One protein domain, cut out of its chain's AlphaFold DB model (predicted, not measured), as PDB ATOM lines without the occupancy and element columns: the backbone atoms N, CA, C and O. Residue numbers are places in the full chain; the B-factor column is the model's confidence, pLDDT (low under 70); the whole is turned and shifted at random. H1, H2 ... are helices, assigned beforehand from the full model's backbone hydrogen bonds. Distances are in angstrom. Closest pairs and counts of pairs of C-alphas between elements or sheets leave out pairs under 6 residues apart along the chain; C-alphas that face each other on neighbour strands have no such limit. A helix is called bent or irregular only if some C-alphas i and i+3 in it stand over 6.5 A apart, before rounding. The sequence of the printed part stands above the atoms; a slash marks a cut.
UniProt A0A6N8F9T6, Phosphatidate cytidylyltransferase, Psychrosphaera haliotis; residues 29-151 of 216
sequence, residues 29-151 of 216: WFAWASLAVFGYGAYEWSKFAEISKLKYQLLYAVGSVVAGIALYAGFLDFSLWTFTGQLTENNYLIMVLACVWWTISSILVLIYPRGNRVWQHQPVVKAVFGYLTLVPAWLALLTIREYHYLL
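Overview. This is residues 29 to 151 of the 216 residues of the protein "Phosphatidate cytidylyltransferase" of Psychrosphaera haliotis (UniProt A0A6N8F9T6). H4 runs through the middle of four helices, with the helical hairpin of H1 and H2 packed on one side of it and H3 crossing it on the other. H1, H2 and H4 form a three-helix bundle, while residues 106 to 111 of H3 and 113 to 119 of the link after it stick out. The printed part has 123 residues, with four named helices in the order H1, H2, H3, H4 and no named strand: all helix. It is only just compact, close to loose, with a radius of gyration of the C-alphas of 16.0 A, and only just elongated, spanning 50 by 33 by 19 A.

Along the chain. Find C-alpha 29 at (26.612, -39.350, 43.485); from there H1 runs through residues 29 to 48, 28.9 A long. Next come H2, residues 54 to 74, 28.8 A, and H3, residues 89 to 111, 33.1 A. H4, residues 123 to 145, runs 33.1 A from C-alpha 123 at (34.480, -39.777, 11.199) to C-alpha 145 at (25.466, -50.945, 40.998). H4 is neither bent nor irregular, but only just: C-alphas 132 and 135 are 6.1 A apart.

Arrangement. Start at H4, the hub, which touches the three other helices. Its closest C-alphas with H1 are Ser 46 and Ala 127, 6.6 A apart, at a shallow tilt of 20 degrees, opposite ways. H2 touches it with residues 64 to 72 alone, closest at the C-alphas of Gly 68 and Val 135, 5.7 A, at a steep tilt of 40 degrees, the same way. H3 touches it with residues 94 to 102 alone, closest at the C-alphas of Ala 98 and Pro 136, 5.9 A, at a steep tilt of 47 degrees, opposite ways. In the hairpin H1 and H2 touch, closest at the C-alphas of Tyr 43 and Ala 61, 4.8 A, opposite ways at 38 degrees, only just steep. H3 is apart from H1 and H2. Every O i to N i+4 pair is within hydrogen-bond range in H2 and H3, against 15 of 16 in H1 and 18 of 19 in H4.

Size, cuts and confidence. Look for the two farthest C-alphas at Arg 117 and Leu 151, 51.7 A apart. The printed part has no cut; the links H2 to H3 and H3 to H4 are long. Residues 112 to 121 have pLDDT under 70.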
ATOM      1  N   TRP A  29      25.292 -39.957  43.622       91.88
ATOM      2  CA  TRP A  29      26.612 -39.350  43.485       91.88
ATOM      3  C   TRP A  29      27.539 -40.212  42.626       91.88
ATOM      4  O   TRP A  29      28.277 -39.674  41.797       91.88
ATOM      5  N   PHE A  30      27.468 -41.536  42.771       93.44
ATOM      6  CA  PHE A  30      28.186 -42.475  41.916       93.44
ATOM      7  C   PHE A  30      27.713 -42.389  40.458       93.44
ATOM      8  O   PHE A  30      28.543 -42.405  39.544       93.44
ATOM      9  N   ALA A  31      26.408 -42.244  40.219       92.06
ATOM     10  CA  ALA A  31      25.848 -42.114  38.880       92.06
ATOM     11  C   ALA A  31      26.375 -40.863  38.166       92.06
ATOM     12  O   ALA A  31      26.898 -40.961  37.053       92.06
ATOM     13  N   TRP A  32      26.356 -39.709  38.837       92.50
ATOM     14  CA  TRP A  32      26.898 -38.462  38.288       92.50
ATOM     15  C   TRP A  32      28.419 -38.497  38.108       92.50
ATOM     16  O   TRP A  32      28.932 -38.056  37.075       92.50
ATOM     17  N   ALA A  33      29.155 -39.052  39.075       94.62
ATOM     18  CA  ALA A  33      30.610 -39.163  38.994       94.62
ATOM     19  C   ALA A  33      31.048 -40.096  37.853       94.62
ATOM     20  O   ALA A  33      31.912 -39.737  37.052       94.62
ATOM     21  N   SER A  34      30.427 -41.272  37.737       94.69
ATOM     22  CA  SER A  34      30.702 -42.212  36.646       94.69
ATOM     23  C   SER A  34      30.307 -41.633  35.287       94.69
ATOM     24  O   SER A  34      31.066 -41.780  34.331       94.69
ATOM     25  N   LEU A  35      29.202 -40.887  35.194       94.94
ATOM     26  CA  LEU A  35      28.808 -40.210  33.957       94.94
ATOM     27  C   LEU A  35      29.864 -39.200  33.494       94.94
ATOM     28  O   LEU A  35      30.182 -39.144  32.308       94.94
ATOM     29  N   ALA A  36      30.459 -38.439  34.418       95.06
ATOM     30  CA  ALA A  36      31.555 -37.526  34.097       95.06
ATOM     31  C   ALA A  36      32.792 -38.277  33.566       95.06
ATOM     32  O   ALA A  36      33.414 -37.836  32.595       95.06
ATOM     33  N   VAL A  37      33.117 -39.439  34.146       95.75
ATOM     34  CA  VAL A  37      34.206 -40.308  33.666       95.75
ATOM     35  C   VAL A  37      33.919 -40.824  32.253       95.75
ATOM     36  O   VAL A  37      34.792 -40.752  31.387       95.75
ATOM     37  N   PHE A  38      32.697 -41.285  31.975       96.31
ATOM     38  CA  PHE A  38      32.296 -41.712  30.631       96.31
ATOM     39  C   PHE A  38      32.258 -40.547  29.633       96.31
ATOM     40  O   PHE A  38      32.662 -40.725  28.487       96.31
ATOM     41  N   GLY A  39      31.875 -39.342  30.065       96.25
ATOM     42  CA  GLY A  39      31.959 -38.122  29.260       96.25
ATOM     43  C   GLY A  39      33.401 -37.760  28.892       96.25
ATOM     44  O   GLY A  39      33.681 -37.409  27.744       96.25
ATOM     45  N   TYR A  40      34.346 -37.923  29.822       96.00
ATOM     46  CA  TYR A  40      35.775 -37.816  29.512       96.00
ATOM     47  C   TYR A  40      36.229 -38.918  28.538       96.00
ATOM     48  O   TYR A  40      36.972 -38.653  27.593       96.00
ATOM     49  N   GLY A  41      35.722 -40.143  28.703       95.50
ATOM     50  CA  GLY A  41      35.916 -41.232  27.744       95.50
ATOM     51  C   GLY A  41      35.412 -40.884  26.341       95.50
ATOM     52  O   GLY A  41      36.108 -41.134  25.359       95.50
ATOM     53  N   ALA A  42      34.255 -40.230  26.232       96.12
ATOM     54  CA  ALA A  42      33.712 -39.746  24.966       96.12
ATOM     55  C   ALA A  42      34.562 -38.619  24.362       96.12
ATOM     56  O   ALA A  42      34.764 -38.581  23.148       96.12
ATOM     57  N   TYR A  43      35.126 -37.735  25.189       96.06
ATOM     58  CA  TYR A  43      36.098 -36.743  24.731       96.06
ATOM     59  C   TYR A  43      37.331 -37.413  24.101       96.06
ATOM     60  O   TYR A  43      37.714 -37.051  22.987       96.06
ATOM     61  N   GLU A  44      37.912 -38.430  24.738       95.19
ATOM     62  CA  GLU A  44      39.027 -39.185  24.147       95.19
ATOM     63  C   GLU A  44      38.596 -39.976  22.899       95.19
ATOM     64  O   GLU A  44      39.310 -39.991  21.892       95.19
ATOM     65  N   TRP A  45      37.387 -40.544  22.895       94.19
ATOM     66  CA  TRP A  45      36.823 -41.218  21.723       94.19
ATOM     67  C   TRP A  45      36.652 -40.267  20.533       94.19
ATOM     68  O   TRP A  45      36.879 -40.655  19.389       94.19
ATOM     69  N   SER A  46      36.307 -39.000  20.766       93.50
ATOM     70  CA  SER A  46      36.159 -38.011  19.691       93.50
ATOM     71  C   SER A  46      37.466 -37.785  18.916       93.50
ATOM     72  O   SER A  46      37.442 -37.614  17.696       93.50
ATOM     73  N   LYS A  47      38.618 -37.869  19.598       91.44
ATOM     74  CA  LYS A  47      39.943 -37.812  18.962       91.44
ATOM     75  C   LYS A  47      40.193 -39.056  18.114       91.44
ATOM     76  O   LYS A  47      40.697 -38.941  17.000       91.44
ATOM     77  N   PHE A  48      39.793 -40.230  18.610       87.44
ATOM     78  CA  PHE A  48      39.836 -41.483  17.850       87.44
ATOM     79  C   PHE A  48      38.911 -41.457  16.619       87.44
ATOM     80  O   PHE A  48      39.250 -41.998  15.569       87.44
ATOM     81  N   ALA A  49      37.775 -40.766  16.716       88.56
ATOM     82  CA  ALA A  49      36.869 -40.507  15.602       88.56
ATOM     83  C   ALA A  49      37.380 -39.428  14.624       88.56
ATOM     84  O   ALA A  49      36.632 -39.025  13.739       88.56
ATOM     85  N   GLU A  50      38.632 -38.971  14.758       88.75
ATOM     86  CA  GLU A  50      39.282 -37.974  13.890       88.75
ATOM     87  C   GLU A  50      38.604 -36.589  13.907       88.75
ATOM     88  O   GLU A  50      38.744 -35.784  12.984       88.75
ATOM     89  N   ILE A  51      37.893 -36.261  14.990       89.00
ATOM     90  CA  ILE A  51      37.323 -34.926  15.191       89.00
ATOM     91  C   ILE A  51      38.452 -33.987  15.622       89.00
ATOM     92  O   ILE A  51      38.946 -34.051  16.745       89.00
ATOM     93  N   SER A  52      38.876 -33.098  14.723       85.75
ATOM     94  CA  SER A  52      40.092 -32.292  14.907       85.75
ATOM     95  C   SER A  52      39.917 -31.049  15.785       85.75
ATOM     96  O   SER A  52      40.850 -30.647  16.477       85.75
ATOM     97  N   LYS A  53      38.741 -30.408  15.775       92.31
ATOM     98  CA  LYS A  53      38.522 -29.144  16.499       92.31
ATOM     99  C   LYS A  53      38.029 -29.391  17.921       92.31
ATOM    100  O   LYS A  53      37.000 -30.040  18.106       92.31
ATOM    101  N   LEU A  54      38.666 -28.737  18.899       92.81
ATOM    102  CA  LEU A  54      38.309 -28.820  20.322       92.81
ATOM    103  C   LEU A  54      36.815 -28.564  20.580       92.81
ATOM    104  O   LEU A  54      36.185 -29.305  21.325       92.81
ATOM    105  N   LYS A  55      36.219 -27.565  19.910       94.88
ATOM    106  CA  LYS A  55      34.782 -27.265  20.031       94.88
ATOM    107  C   LYS A  55      33.900 -28.477  19.705       94.88
ATOM    108  O   LYS A  55      32.928 -28.718  20.408       94.88
ATOM    109  N   TYR A  56      34.230 -29.236  18.658       92.38
ATOM    110  CA  TYR A  56      33.451 -30.410  18.256       92.38
ATOM    111  C   TYR A  56      33.751 -31.637  19.125       92.38
ATOM    112  O   TYR A  56      32.848 -32.430  19.362       92.38
ATOM    113  N   GLN A  57      34.971 -31.760  19.653       93.38
ATOM    114  CA  GLN A  57      35.317 -32.790  20.640       93.38
ATOM    115  C   GLN A  57      34.523 -32.605  21.940       93.38
ATOM    116  O   GLN A  57      33.922 -33.549  22.448       93.38
ATOM    117  N   LEU A  58      34.467 -31.368  22.448       94.56
ATOM    118  CA  LEU A  58      33.673 -31.023  23.627       94.56
ATOM    119  C   LEU A  58      32.175 -31.179  23.360       94.56
ATOM    120  O   LEU A  58      31.475 -31.731  24.199       94.56
ATOM    121  N   LEU A  59      31.684 -30.760  22.188       95.00
ATOM    122  CA  LEU A  59      30.280 -30.957  21.817       95.00
ATOM    123  C   LEU A  59      29.908 -32.445  21.763       95.00
ATOM    124  O   LEU A  59      28.832 -32.815  22.217       95.00
ATOM    125  N   TYR A  60      30.796 -33.297  21.245       94.75
ATOM    126  CA  TYR A  60      30.603 -34.744  21.237       94.75
ATOM    127  C   TYR A  60      30.549 -35.318  22.660       94.75
ATOM    128  O   TYR A  60      29.634 -36.068  22.988       94.75
ATOM    129  N   ALA A  61      31.486 -34.924  23.526       95.19
ATOM    130  CA  ALA A  61      31.512 -35.367  24.916       95.19
ATOM    131  C   ALA A  61      30.261 -34.919  25.688       95.19
ATOM    132  O   ALA A  61      29.584 -35.741  26.301       95.19
ATOM    133  N   VAL A  62      29.897 -33.636  25.594       95.94
ATOM    134  CA  VAL A  62      28.681 -33.092  26.218       95.94
ATOM    135  C   VAL A  62      27.435 -33.765  25.649       95.94
ATOM    136  O   VAL A  62      26.552 -34.131  26.414       95.94
ATOM    137  N   GLY A  63      27.376 -33.998  24.338       95.50
ATOM    138  CA  GLY A  63      26.274 -34.722  23.710       95.50
ATOM    139  C   GLY A  63      26.115 -36.142  24.259       95.50
ATOM    140  O   GLY A  63      24.990 -36.562  24.507       95.50
ATOM    141  N   SER A  64      27.215 -36.856  24.529       94.38
ATOM    142  CA  SER A  64      27.171 -38.193  25.151       94.38
ATOM    143  C   SER A  64      26.633 -38.164  26.579       94.38
ATOM    144  O   SER A  64      25.818 -39.009  26.942       94.38
ATOM    145  N   VAL A  65      27.008 -37.142  27.352       95.44
ATOM    146  CA  VAL A  65      26.501 -36.927  28.711       95.44
ATOM    147  C   VAL A  65      25.011 -36.599  28.670       95.44
ATOM    148  O   VAL A  65      24.230 -37.228  29.373       95.44
ATOM    149  N   VAL A  66      24.595 -35.673  27.802       95.12
ATOM    150  CA  VAL A  66      23.183 -35.299  27.630       95.12
ATOM    151  C   VAL A  66      22.348 -36.494  27.174       95.12
ATOM    152  O   VAL A  66      21.261 -36.695  27.700       95.12
ATOM    153  N   ALA A  67      22.853 -37.315  26.250       93.38
ATOM    154  CA  ALA A  67      22.177 -38.537  25.821       93.38
ATOM    155  C   ALA A  67      22.024 -39.543  26.974       93.38
ATOM    156  O   ALA A  67      20.949 -40.113  27.142       93.38
ATOM    157  N   GLY A  68      23.065 -39.721  27.794       92.00
ATOM    158  CA  GLY A  68      23.002 -40.549  29.000       92.00
ATOM    159  C   GLY A  68      21.952 -40.051  29.994       92.00
ATOM    160  O   GLY A  68      21.114 -40.833  30.434       92.00
ATOM    161  N   ILE A  69      21.930 -38.745  30.279       92.00
ATOM    162  CA  ILE A  69      20.929 -38.121  31.162       92.00
ATOM    163  C   ILE A  69      19.524 -38.280  30.589       92.00
ATOM    164  O   ILE A  69      18.613 -38.641  31.321       92.00
ATOM    165  N   ALA A  70      19.337 -38.023  29.295       91.50
ATOM    166  CA  ALA A  70      18.034 -38.123  28.649       91.50
ATOM    167  C   ALA A  70      17.486 -39.557  28.690       91.50
ATOM    168  O   ALA A  70      16.297 -39.741  28.928       91.50
ATOM    169  N   LEU A  71      18.341 -40.570  28.511       88.94
ATOM    170  CA  LEU A  71      17.937 -41.967  28.673       88.94
ATOM    171  C   LEU A  71      17.625 -42.302  30.134       88.94
ATOM    172  O   LEU A  71      16.585 -42.890  30.406       88.94
ATOM    173  N   TYR A  72      18.490 -41.897  31.065       86.75
ATOM    174  CA  TYR A  72      18.323 -42.209  32.484       86.75
ATOM    175  C   TYR A  72      17.107 -41.519  33.111       86.75
ATOM    176  O   TYR A  72      16.323 -42.165  33.784       86.75
ATOM    177  N   ALA A  73      16.921 -40.221  32.872       84.81
ATOM    178  CA  ALA A  73      15.841 -39.442  33.478       84.81
ATOM    179  C   ALA A  73      14.548 -39.423  32.646       84.81
ATOM    180  O   ALA A  73      13.486 -39.124  33.182       84.81
ATOM    181  N   GLY A  74      14.639 -39.647  31.330       79.44
ATOM    182  CA  GLY A  74      13.509 -39.503  30.407       79.44
ATOM    183  C   GLY A  74      12.906 -40.815  29.911       79.44
ATOM    184  O   GLY A  74      11.766 -40.801  29.452       79.44
ATOM    185  N   PHE A  75      13.645 -41.925  29.966       76.62
ATOM    186  CA  PHE A  75      13.190 -43.224  29.456       76.62
ATOM    187  C   PHE A  75      13.195 -44.330  30.519       76.62
ATOM    188  O   PHE A  75      12.386 -45.256  30.452       76.62
ATOM    189  N   LEU A  76      14.098 -44.245  31.494       77.69
ATOM    190  CA  LEU A  76      14.160 -45.168  32.621       77.69
ATOM    191  C   LEU A  76      13.383 -44.592  33.810       77.69
ATOM    192  O   LEU A  76      13.368 -43.383  34.034       77.69
ATOM    193  N   ASP A  77      12.707 -45.467  34.549       70.38
ATOM    194  CA  ASP A  77      12.067 -45.095  35.808       70.38
ATOM    195  C   ASP A  77      13.130 -44.708  36.851       70.38
ATOM    196  O   ASP A  77      14.290 -45.106  36.746       70.38
ATOM    197  N   PHE A  78      12.733 -43.980  37.903       70.38
ATOM    198  CA  PHE A  78      13.629 -43.603  39.014       70.38
ATOM    199  C   PHE A  78      14.318 -44.799  39.702       70.38
ATOM    200  O   PHE A  78      15.278 -44.594  40.441       70.38
ATOM    201  N   SER A  79      13.831 -46.021  39.476       77.06
ATOM    202  CA  SER A  79      14.461 -47.274  39.888       77.06
ATOM    203  C   SER A  79      14.709 -48.171  38.676       77.06
ATOM    204  O   SER A  79      13.771 -48.483  37.935       77.06
ATOM    205  N   LEU A  80      15.939 -48.656  38.503       82.88
ATOM    206  CA  LEU A  80      16.301 -49.567  37.406       82.88
ATOM    207  C   LEU A  80      15.834 -51.011  37.645       82.88
ATOM    208  O   LEU A  80      15.796 -51.818  36.707       82.88
ATOM    209  N   TRP A  81      15.479 -51.321  38.893       83.75
ATOM    210  CA  TRP A  81      14.978 -52.611  39.350       83.75
ATOM    211  C   TRP A  81      13.606 -52.456  40.004       83.75
ATOM    212  O   TRP A  81      13.356 -51.514  40.754       83.75
ATOM    213  N   THR A  82      12.718 -53.411  39.758       79.88
ATOM    214  CA  THR A  82      11.455 -53.536  40.480       79.88
ATOM    215  C   THR A  82      11.705 -54.015  41.911       79.88
ATOM    216  O   THR A  82      12.703 -54.674  42.210       79.88
ATOM    217  N   PHE A  83      10.742 -53.777  42.805       73.69
ATOM    218  CA  PHE A  83      10.792 -54.287  44.184       73.69
ATOM    219  C   PHE A  83      10.876 -55.825  44.261       73.69
ATOM    220  O   PHE A  83      11.367 -56.380  45.238       73.69
ATOM    221  N   THR A  84      10.430 -56.523  43.213       74.75
ATOM    222  CA  THR A  84      10.525 -57.983  43.074       74.75
ATOM    223  C   THR A  84      11.911 -58.474  42.639       74.75
ATOM    224  O   THR A  84      12.100 -59.680  42.494       74.75
ATOM    225  N   GLY A  85      12.879 -57.573  42.427       76.62
ATOM    226  CA  GLY A  85      14.244 -57.912  42.011       76.62
ATOM    227  C   GLY A  85      14.385 -58.212  40.517       76.62
ATOM    228  O   GLY A  85      15.366 -58.828  40.106       76.62
ATOM    229  N   GLN A  86      13.419 -57.799  39.693       83.38
ATOM    230  CA  GLN A  86      13.488 -57.909  38.235       83.38
ATOM    231  C   GLN A  86      13.873 -56.561  37.620       83.38
ATOM    232  O   GLN A  86      13.666 -55.511  38.221       83.38
ATOM    233  N   LEU A  87      14.455 -56.567  36.422       84.56
ATOM    234  CA  LEU A  87      14.695 -55.324  35.687       84.56
ATOM    235  C   LEU A  87      13.355 -54.718  35.264       84.56
ATOM    236  O   LEU A  87      12.453 -55.449  34.849       84.56
ATOM    237  N   THR A  88      13.232 -53.392  35.330       86.81
ATOM    238  CA  THR A  88      12.079 -52.706  34.731       86.81
ATOM    239  C   THR A  88      12.042 -52.963  33.223       86.81
ATOM    240  O   THR A  88      13.087 -53.153  32.595       86.81
ATOM    241  N   GLU A  89      10.850 -52.985  32.621       86.81
ATOM    242  CA  GLU A  89      10.684 -53.348  31.203       86.81
ATOM    243  C   GLU A  89      11.544 -52.469  30.280       86.81
ATOM    244  O   GLU A  89      12.251 -52.978  29.408       86.81
ATOM    245  N   ASN A  90      11.571 -51.156  30.534       88.06
ATOM    246  CA  ASN A  90      12.375 -50.203  29.767       88.06
ATOM    247  C   ASN A  90      13.880 -50.462  29.911       88.06
ATOM    248  O   ASN A  90      14.612 -50.427  28.917       88.06
ATOM    249  N   ASN A  91      14.350 -50.766  31.127       88.44
ATOM    250  CA  ASN A  91      15.756 -51.086  31.357       88.44
ATOM    251  C   ASN A  91      16.138 -52.411  30.688       88.44
ATOM    252  O   ASN A  91      17.154 -52.489  29.999       88.44
ATOM    253  N   TYR A  92      15.287 -53.432  30.806       89.56
ATOM    254  CA  TYR A  92      15.482 -54.717  30.138       89.56
ATOM    255  C   TYR A  92      15.606 -54.551  28.617       89.56
ATOM    256  O   TYR A  92      16.550 -55.071  28.018       89.56
ATOM    257  N   LEU A  93      14.718 -53.770  27.992       90.06
ATOM    258  CA  LEU A  93      14.777 -53.482  26.556       90.06
ATOM    259  C   LEU A  93      16.093 -52.802  26.157       90.06
ATOM    260  O   LEU A  93      16.733 -53.237  25.197       90.06
ATOM    261  N   ILE A  94      16.535 -51.782  26.900       89.81
ATOM    262  CA  ILE A  94      17.816 -51.112  26.625       89.81
ATOM    263  C   ILE A  94      18.988 -52.085  26.774       89.81
ATOM    264  O   ILE A  94      19.870 -52.095  25.915       89.81
ATOM    265  N   MET A  95      19.001 -52.923  27.813       91.44
ATOM    266  CA  MET A  95      20.066 -53.909  28.022       91.44
ATOM    267  C   MET A  95      20.112 -54.949  26.896       91.44
ATOM    268  O   MET A  95      21.193 -55.281  26.410       91.44
ATOM    269  N   VAL A  96      18.959 -55.418  26.407       92.50
ATOM    270  CA  VAL A  96      18.898 -56.331  25.252       92.50
ATOM    271  C   VAL A  96      19.423 -55.649  23.989       92.50
ATOM    272  O   VAL A  96      20.270 -56.217  23.296       92.50
ATOM    273  N   LEU A  97      18.984 -54.420  23.702       92.38
ATOM    274  CA  LEU A  97      19.471 -53.651  22.552       92.38
ATOM    275  C   LEU A  97      20.981 -53.398  22.638       92.38
ATOM    276  O   LEU A  97      21.684 -53.516  21.631       92.38
ATOM    277  N   ALA A  98      21.493 -53.118  23.838       92.12
ATOM    278  CA  ALA A  98      22.918 -52.977  24.094       92.12
ATOM    279  C   ALA A  98      23.668 -54.280  23.791       92.12
ATOM    280  O   ALA A  98      24.639 -54.257  23.039       92.12
ATOM    281  N   CYS A  99      23.199 -55.427  24.289       92.25
ATOM    282  CA  CYS A  99      23.803 -56.734  24.015       92.25
ATOM    283  C   CYS A  99      23.819 -57.073  22.516       92.25
ATOM    284  O   CYS A  99      24.837 -57.544  21.993       92.25
ATOM    285  N   VAL A 100      22.723 -56.794  21.805       93.69
ATOM    286  CA  VAL A 100      22.639 -56.970  20.346       93.69
ATOM    287  C   VAL A 100      23.669 -56.084  19.647       93.69
ATOM    288  O   VAL A 100      24.453 -56.576  18.833       93.69
ATOM    289  N   TRP A 101      23.733 -54.800  20.003       92.75
ATOM    290  CA  TRP A 101      24.710 -53.873  19.437       92.75
ATOM    291  C   TRP A 101      26.156 -54.292  19.725       92.75
ATOM    292  O   TRP A 101      26.987 -54.285  18.818       92.75
ATOM    293  N   TRP A 102      26.473 -54.708  20.952       88.94
ATOM    294  CA  TRP A 102      27.810 -55.177  21.331       88.94
ATOM    295  C   TRP A 102      28.221 -56.442  20.569       88.94
ATOM    296  O   TRP A 102      29.382 -56.575  20.170       88.94
ATOM    297  N   THR A 103      27.268 -57.334  20.294       89.50
ATOM    298  CA  THR A 103      27.491 -58.520  19.456       89.50
ATOM    299  C   THR A 103      27.787 -58.118  18.013       89.50
ATOM    300  O   THR A 103      28.787 -58.559  17.445       89.50
ATOM    301  N   ILE A 104      26.984 -57.216  17.439       89.00
ATOM    302  CA  ILE A 104      27.210 -56.664  16.093       89.00
ATOM    303  C   ILE A 104      28.578 -55.978  16.018       89.00
ATOM    304  O   ILE A 104      29.353 -56.246  15.102       89.00
ATOM    305  N   SER A 105      28.908 -55.138  16.999       85.88
ATOM    306  CA  SER A 105      30.186 -54.427  17.078       85.88
ATOM    307  C   SER A 105      31.367 -55.400  17.117       85.88
ATOM    308  O   SER A 105      32.317 -55.256  16.347       85.88
ATOM    309  N   SER A 106      31.274 -56.455  17.931       84.62
ATOM    310  CA  SER A 106      32.303 -57.497  18.021       84.62
ATOM    311  C   SER A 106      32.479 -58.245  16.697       84.62
ATOM    312  O   SER A 106      33.607 -58.441  16.246       84.62
ATOM    313  N   ILE A 107      31.381 -58.603  16.024       84.62
ATOM    314  CA  ILE A 107      31.409 -59.248  14.702       84.62
ATOM    315  C   ILE A 107      32.056 -58.327  13.659       84.62
ATOM    316  O   ILE A 107      32.917 -58.768  12.899       84.62
ATOM    317  N   LEU A 108      31.701 -57.041  13.641       81.00
ATOM    318  CA  LEU A 108      32.283 -56.063  12.718       81.00
ATOM    319  C   LEU A 108      33.792 -55.901  12.922       81.00
ATOM    320  O   LEU A 108      34.532 -55.808  11.941       81.00
ATOM    321  N   VAL A 109      34.259 -55.928  14.174       78.69
ATOM    322  CA  VAL A 109      35.694 -55.929  14.487       78.69
ATOM    323  C   VAL A 109      36.359 -57.197  13.953       78.69
ATOM    324  O   VAL A 109      37.405 -57.097  13.322       78.69
ATOM    325  N   LEU A 110      35.759 -58.377  14.129       75.06
ATOM    326  CA  LEU A 110      36.324 -59.647  13.644       75.06
ATOM    327  C   LEU A 110      36.372 -59.754  12.110       75.06
ATOM    328  O   LEU A 110      37.274 -60.386  11.564       75.06
ATOM    329  N   ILE A 111      35.436 -59.115  11.405       75.56
ATOM    330  CA  ILE A 111      35.389 -59.078   9.933       75.56
ATOM    331  C   ILE A 111      36.425 -58.089   9.356       75.56
ATOM    332  O   ILE A 111      36.721 -58.099   8.152       75.56
ATOM    333  N   TYR A 112      37.048 -57.260  10.197       65.81
ATOM    334  CA  TYR A 112      38.117 -56.360   9.777       65.81
ATOM    335  C   TYR A 112      39.353 -57.150   9.287       65.81
ATOM    336  O   TYR A 112      39.870 -57.980  10.036       65.81
ATOM    337  N   PRO A 113      39.879 -56.917   8.057       61.28
ATOM    338  CA  PRO A 113      39.682 -55.768   7.159       61.28
ATOM    339  C   PRO A 113      38.871 -56.086   5.884       61.28
ATOM    340  O   PRO A 113      38.860 -55.287   4.949       61.28
ATOM    341  N   ARG A 114      38.224 -57.255   5.800       58.47
ATOM    342  CA  ARG A 114      37.567 -57.738   4.568       58.47
ATOM    343  C   ARG A 114      36.258 -56.995   4.251       58.47
ATOM    344  O   ARG A 114      35.821 -57.000   3.105       58.47
ATOM    345  N   GLY A 115      35.666 -56.319   5.239       55.75
ATOM    346  CA  GLY A 115      34.468 -55.487   5.096       55.75
ATOM    347  C   GLY A 115      34.788 -54.024   4.765       55.75
ATOM    348  O   GLY A 115      35.096 -53.239   5.653       55.75
ATOM    349  N   ASN A 116      34.719 -53.691   3.478       52.94
ATOM    350  CA  ASN A 116      34.544 -52.380   2.834       52.94
ATOM    351  C   ASN A 116      35.191 -51.099   3.441       52.94
ATOM    352  O   ASN A 116      34.879 -50.636   4.537       52.94
ATOM    353  N   ARG A 117      35.976 -50.407   2.602       57.56
ATOM    354  CA  ARG A 117      36.724 -49.151   2.857       57.56
ATOM    355  C   ARG A 117      35.851 -47.944   3.270       57.56
ATOM    356  O   ARG A 117      36.371 -46.949   3.764       57.56
ATOM    357  N   VAL A 118      34.530 -48.029   3.085       56.16
ATOM    358  CA  VAL A 118      33.560 -46.929   3.271       56.16
ATOM    359  C   VAL A 118      33.323 -46.576   4.745       56.16
ATOM    360  O   VAL A 118      33.246 -45.400   5.082       56.16
ATOM    361  N   TRP A 119      33.278 -47.561   5.649       59.44
ATOM    362  CA  TRP A 119      33.057 -47.318   7.088       59.44
ATOM    363  C   TRP A 119      34.323 -46.818   7.803       59.44
ATOM    364  O   TRP A 119      34.253 -46.213   8.868       59.44
ATOM    365  N   GLN A 120      35.493 -47.060   7.208       62.22
ATOM    366  CA  GLN A 120      36.801 -46.876   7.842       62.22
ATOM    367  C   GLN A 120      37.271 -45.414   7.836       62.22
ATOM    368  O   GLN A 120      37.987 -44.994   8.746       62.22
ATOM    369  N   HIS A 121      36.849 -44.643   6.832       67.94
ATOM    370  CA  HIS A 121      37.277 -43.255   6.625       67.94
ATOM    371  C   HIS A 121      36.242 -42.214   7.059       67.94
ATOM    372  O   HIS A 121      36.526 -41.022   6.996       67.94
ATOM    373  N   GLN A 122      35.043 -42.627   7.481       82.38
ATOM    374  CA  GLN A 122      34.005 -41.677   7.865       82.38
ATOM    375  C   GLN A 122      34.052 -41.381   9.373       82.38
ATOM    376  O   GLN A 122      33.715 -42.256  10.176       82.38
ATOM    377  N   PRO A 123      34.404 -40.147   9.784       83.88
ATOM    378  CA  PRO A 123      34.480 -39.777  11.199       83.88
ATOM    379  C   PRO A 123      33.113 -39.880  11.894       83.88
ATOM    380  O   PRO A 123      33.030 -40.253  13.062       83.88
ATOM    381  N   VAL A 124      32.025 -39.637  11.153       86.69
ATOM    382  CA  VAL A 124      30.645 -39.736  11.660       86.69
ATOM    383  C   VAL A 124      30.311 -41.158  12.104       86.69
ATOM    384  O   VAL A 124      29.744 -41.346  13.175       86.69
ATOM    385  N   VAL A 125      30.710 -42.168  11.330       86.56
ATOM    386  CA  VAL A 125      30.474 -43.573  11.680       86.56
ATOM    387  C   VAL A 125      31.193 -43.909  12.988       86.56
ATOM    388  O   VAL A 125      30.557 -44.372  13.929       86.56
ATOM    389  N   LYS A 126      32.489 -43.587  13.107       87.50
ATOM    390  CA  LYS A 126      33.270 -43.803  14.343       87.50
ATOM    391  C   LYS A 126      32.660 -43.090  15.555       87.50
ATOM    392  O   LYS A 126      32.669 -43.631  16.661       87.50
ATOM    393  N   ALA A 127      32.116 -41.893  15.342       90.19
ATOM    394  CA  ALA A 127      31.437 -41.109  16.366       90.19
ATOM    395  C   ALA A 127      30.129 -41.781  16.830       90.19
ATOM    396  O   ALA A 127      29.922 -41.920  18.036       90.19
ATOM    397  N   VAL A 128      29.283 -42.251  15.905       90.88
ATOM    398  CA  VAL A 128      28.043 -42.989  16.227       90.88
ATOM    399  C   VAL A 128      28.357 -44.282  16.978       90.88
ATOM    400  O   VAL A 128      27.711 -44.572  17.982       90.88
ATOM    401  N   PHE A 129      29.398 -45.011  16.559       90.38
ATOM    402  CA  PHE A 129      29.871 -46.191  17.284       90.38
ATOM    403  C   PHE A 129      30.182 -45.881  18.746       90.38
ATOM    404  O   PHE A 129      29.763 -46.640  19.612       90.38
ATOM    405  N   GLY A 130      30.863 -44.766  19.019       90.75
ATOM    406  CA  GLY A 130      31.189 -44.362  20.385       90.75
ATOM    407  C   GLY A 130      29.960 -44.059  21.239       90.75
ATOM    408  O   GLY A 130      29.917 -44.463  22.394       90.75
ATOM    409  N   TYR A 131      28.920 -43.428  20.683       92.62
ATOM    410  CA  TYR A 131      27.666 -43.212  21.420       92.62
ATOM    411  C   TYR A 131      26.994 -44.535  21.785       92.62
ATOM    412  O   TYR A 131      26.627 -44.748  22.941       92.62
ATOM    413  N   LEU A 132      26.865 -45.429  20.803       92.12
ATOM    414  CA  LEU A 132      26.188 -46.713  20.973       92.12
ATOM    415  C   LEU A 132      26.972 -47.693  21.859       92.12
ATOM    416  O   LEU A 132      26.401 -48.670  22.333       92.12
ATOM    417  N   THR A 133      28.263 -47.462  22.108       91.88
ATOM    418  CA  THR A 133      29.052 -48.267  23.052       91.88
ATOM    419  C   THR A 133      29.142 -47.628  24.432       91.88
ATOM    420  O   THR A 133      28.894 -48.312  25.422       91.88
ATOM    421  N   LEU A 134      29.470 -46.335  24.523       93.56
ATOM    422  CA  LEU A 134      29.741 -45.662  25.797       93.56
ATOM    423  C   LEU A 134      28.475 -45.445  26.625       93.56
ATOM    424  O   LEU A 134      28.498 -45.694  27.828       93.56
ATOM    425  N   VAL A 135      27.375 -45.012  26.000       93.38
ATOM    426  CA  VAL A 135      26.141 -44.699  26.736       93.38
ATOM    427  C   VAL A 135      25.516 -45.965  27.335       93.38
ATOM    428  O   VAL A 135      25.263 -45.974  28.542       93.38
ATOM    429  N   PRO A 136      25.341 -47.073  26.586       92.62
ATOM    430  CA  PRO A 136      24.825 -48.304  27.179       92.62
ATOM    431  C   PRO A 136      25.790 -48.956  28.172       92.62
ATOM    432  O   PRO A 136      25.337 -49.579  29.125       92.62
ATOM    433  N   ALA A 137      27.109 -48.799  27.996       94.00
ATOM    434  CA  ALA A 137      28.085 -49.300  28.965       94.00
ATOM    435  C   ALA A 137      27.990 -48.574  30.317       94.00
ATOM    436  O   ALA A 137      28.081 -49.217  31.362       94.00
ATOM    437  N   TRP A 138      27.769 -47.256  30.305       95.19
ATOM    438  CA  TRP A 138      27.500 -46.501  31.528       95.19
ATOM    439  C   TRP A 138      26.192 -46.952  32.192       95.19
ATOM    440  O   TRP A 138      26.190 -47.237  33.388       95.19
ATOM    441  N   LEU A 139      25.109 -47.111  31.421       92.56
ATOM    442  CA  LEU A 139      23.833 -47.610  31.951       92.56
ATOM    443  C   LEU A 139      23.959 -49.018  32.544       92.56
ATOM    444  O   LEU A 139      23.440 -49.269  33.624       92.56
ATOM    445  N   ALA A 140      24.696 -49.921  31.895       93.12
ATOM    446  CA  ALA A 140      24.945 -51.261  32.421       93.12
ATOM    447  C   ALA A 140      25.681 -51.221  33.771       93.12
ATOM    448  O   ALA A 140      25.345 -51.981  34.678       93.12
ATOM    449  N   LEU A 141      26.648 -50.308  33.934       94.44
ATOM    450  CA  LEU A 141      27.337 -50.109  35.210       94.44
ATOM    451  C   LEU A 141      26.375 -49.638  36.311       94.44
ATOM    452  O   LEU A 141      26.459 -50.141  37.432       94.44
ATOM    453  N   LEU A 142      25.457 -48.715  36.005       93.00
ATOM    454  CA  LEU A 142      24.436 -48.279  36.965       93.00
ATOM    455  C   LEU A 142      23.475 -49.407  37.326       93.00
ATOM    456  O   LEU A 142      23.248 -49.644  38.509       93.00
ATOM    457  N   THR A 143      22.991 -50.149  36.329       91.94
ATOM    458  CA  THR A 143      22.109 -51.303  36.534       91.94
ATOM    459  C   THR A 143      22.750 -52.332  37.462       91.94
ATOM    460  O   THR A 143      22.089 -52.837  38.365       91.94
ATOM    461  N   ILE A 144      24.046 -52.615  37.297       92.25
ATOM    462  CA  ILE A 144      24.780 -53.513  38.199       92.25
ATOM    463  C   ILE A 144      24.910 -52.895  39.597       92.25
ATOM    464  O   ILE A 144      24.709 -53.590  40.591       92.25
ATOM    465  N   ARG A 145      25.238 -51.600  39.700       91.81
ATOM    466  CA  ARG A 145      25.466 -50.945  40.998       91.81
ATOM    467  C   ARG A 145      24.197 -50.818  41.839       91.81
ATOM    468  O   ARG A 145      24.304 -50.905  43.064       91.81
ATOM    469  N   GLU A 146      23.044 -50.610  41.207       90.50
ATOM    470  CA  GLU A 146      21.736 -50.505  41.871       90.50
ATOM    471  C   GLU A 146      21.178 -51.870  42.306       90.50
ATOM    472  O   GLU A 146      20.216 -51.933  43.070       90.50
ATOM    473  N   TYR A 147      21.783 -52.976  41.857       89.12
ATOM    474  CA  TYR A 147      21.315 -54.315  42.193       89.12
ATOM    475  C   TYR A 147      21.189 -54.503  43.713       89.12
ATOM    476  O   TYR A 147      22.170 -54.403  44.454       89.12
ATOM    477  N   HIS A 148      19.956 -54.764  44.160       84.44
ATOM    478  CA  HIS A 148      19.579 -54.947  45.566       84.44
ATOM    479  C   HIS A 148      19.971 -53.793  46.510       84.44
ATOM    480  O   HIS A 148      19.980 -53.980  47.724       84.44
ATOM    481  N   TYR A 149      20.200 -52.580  45.995       84.19
ATOM    482  CA  TYR A 149      20.703 -51.448  46.784       84.19
ATOM    483  C   TYR A 149      19.817 -51.066  47.988       84.19
ATOM    484  O   TYR A 149      20.320 -50.590  49.005       84.19
ATOM    485  N   LEU A 150      18.499 -51.293  47.894       81.38
ATOM    486  CA  LEU A 150      17.544 -51.032  48.982       81.38
ATOM    487  C   LEU A 150      17.614 -52.060  50.126       81.38
ATOM    488  O   LEU A 150      17.246 -51.733  51.252       81.38
ATOM    489  N   LEU A 151      18.056 -53.287  49.840       83.12
ATOM    490  CA  LEU A 151      18.181 -54.383  50.810       83.12
ATOM    491  C   LEU A 151      19.586 -54.411  51.413       83.12
ATOM    492  O   LEU A 151      19.749 -54.506  52.627       83.12
TER     493      LEU A 151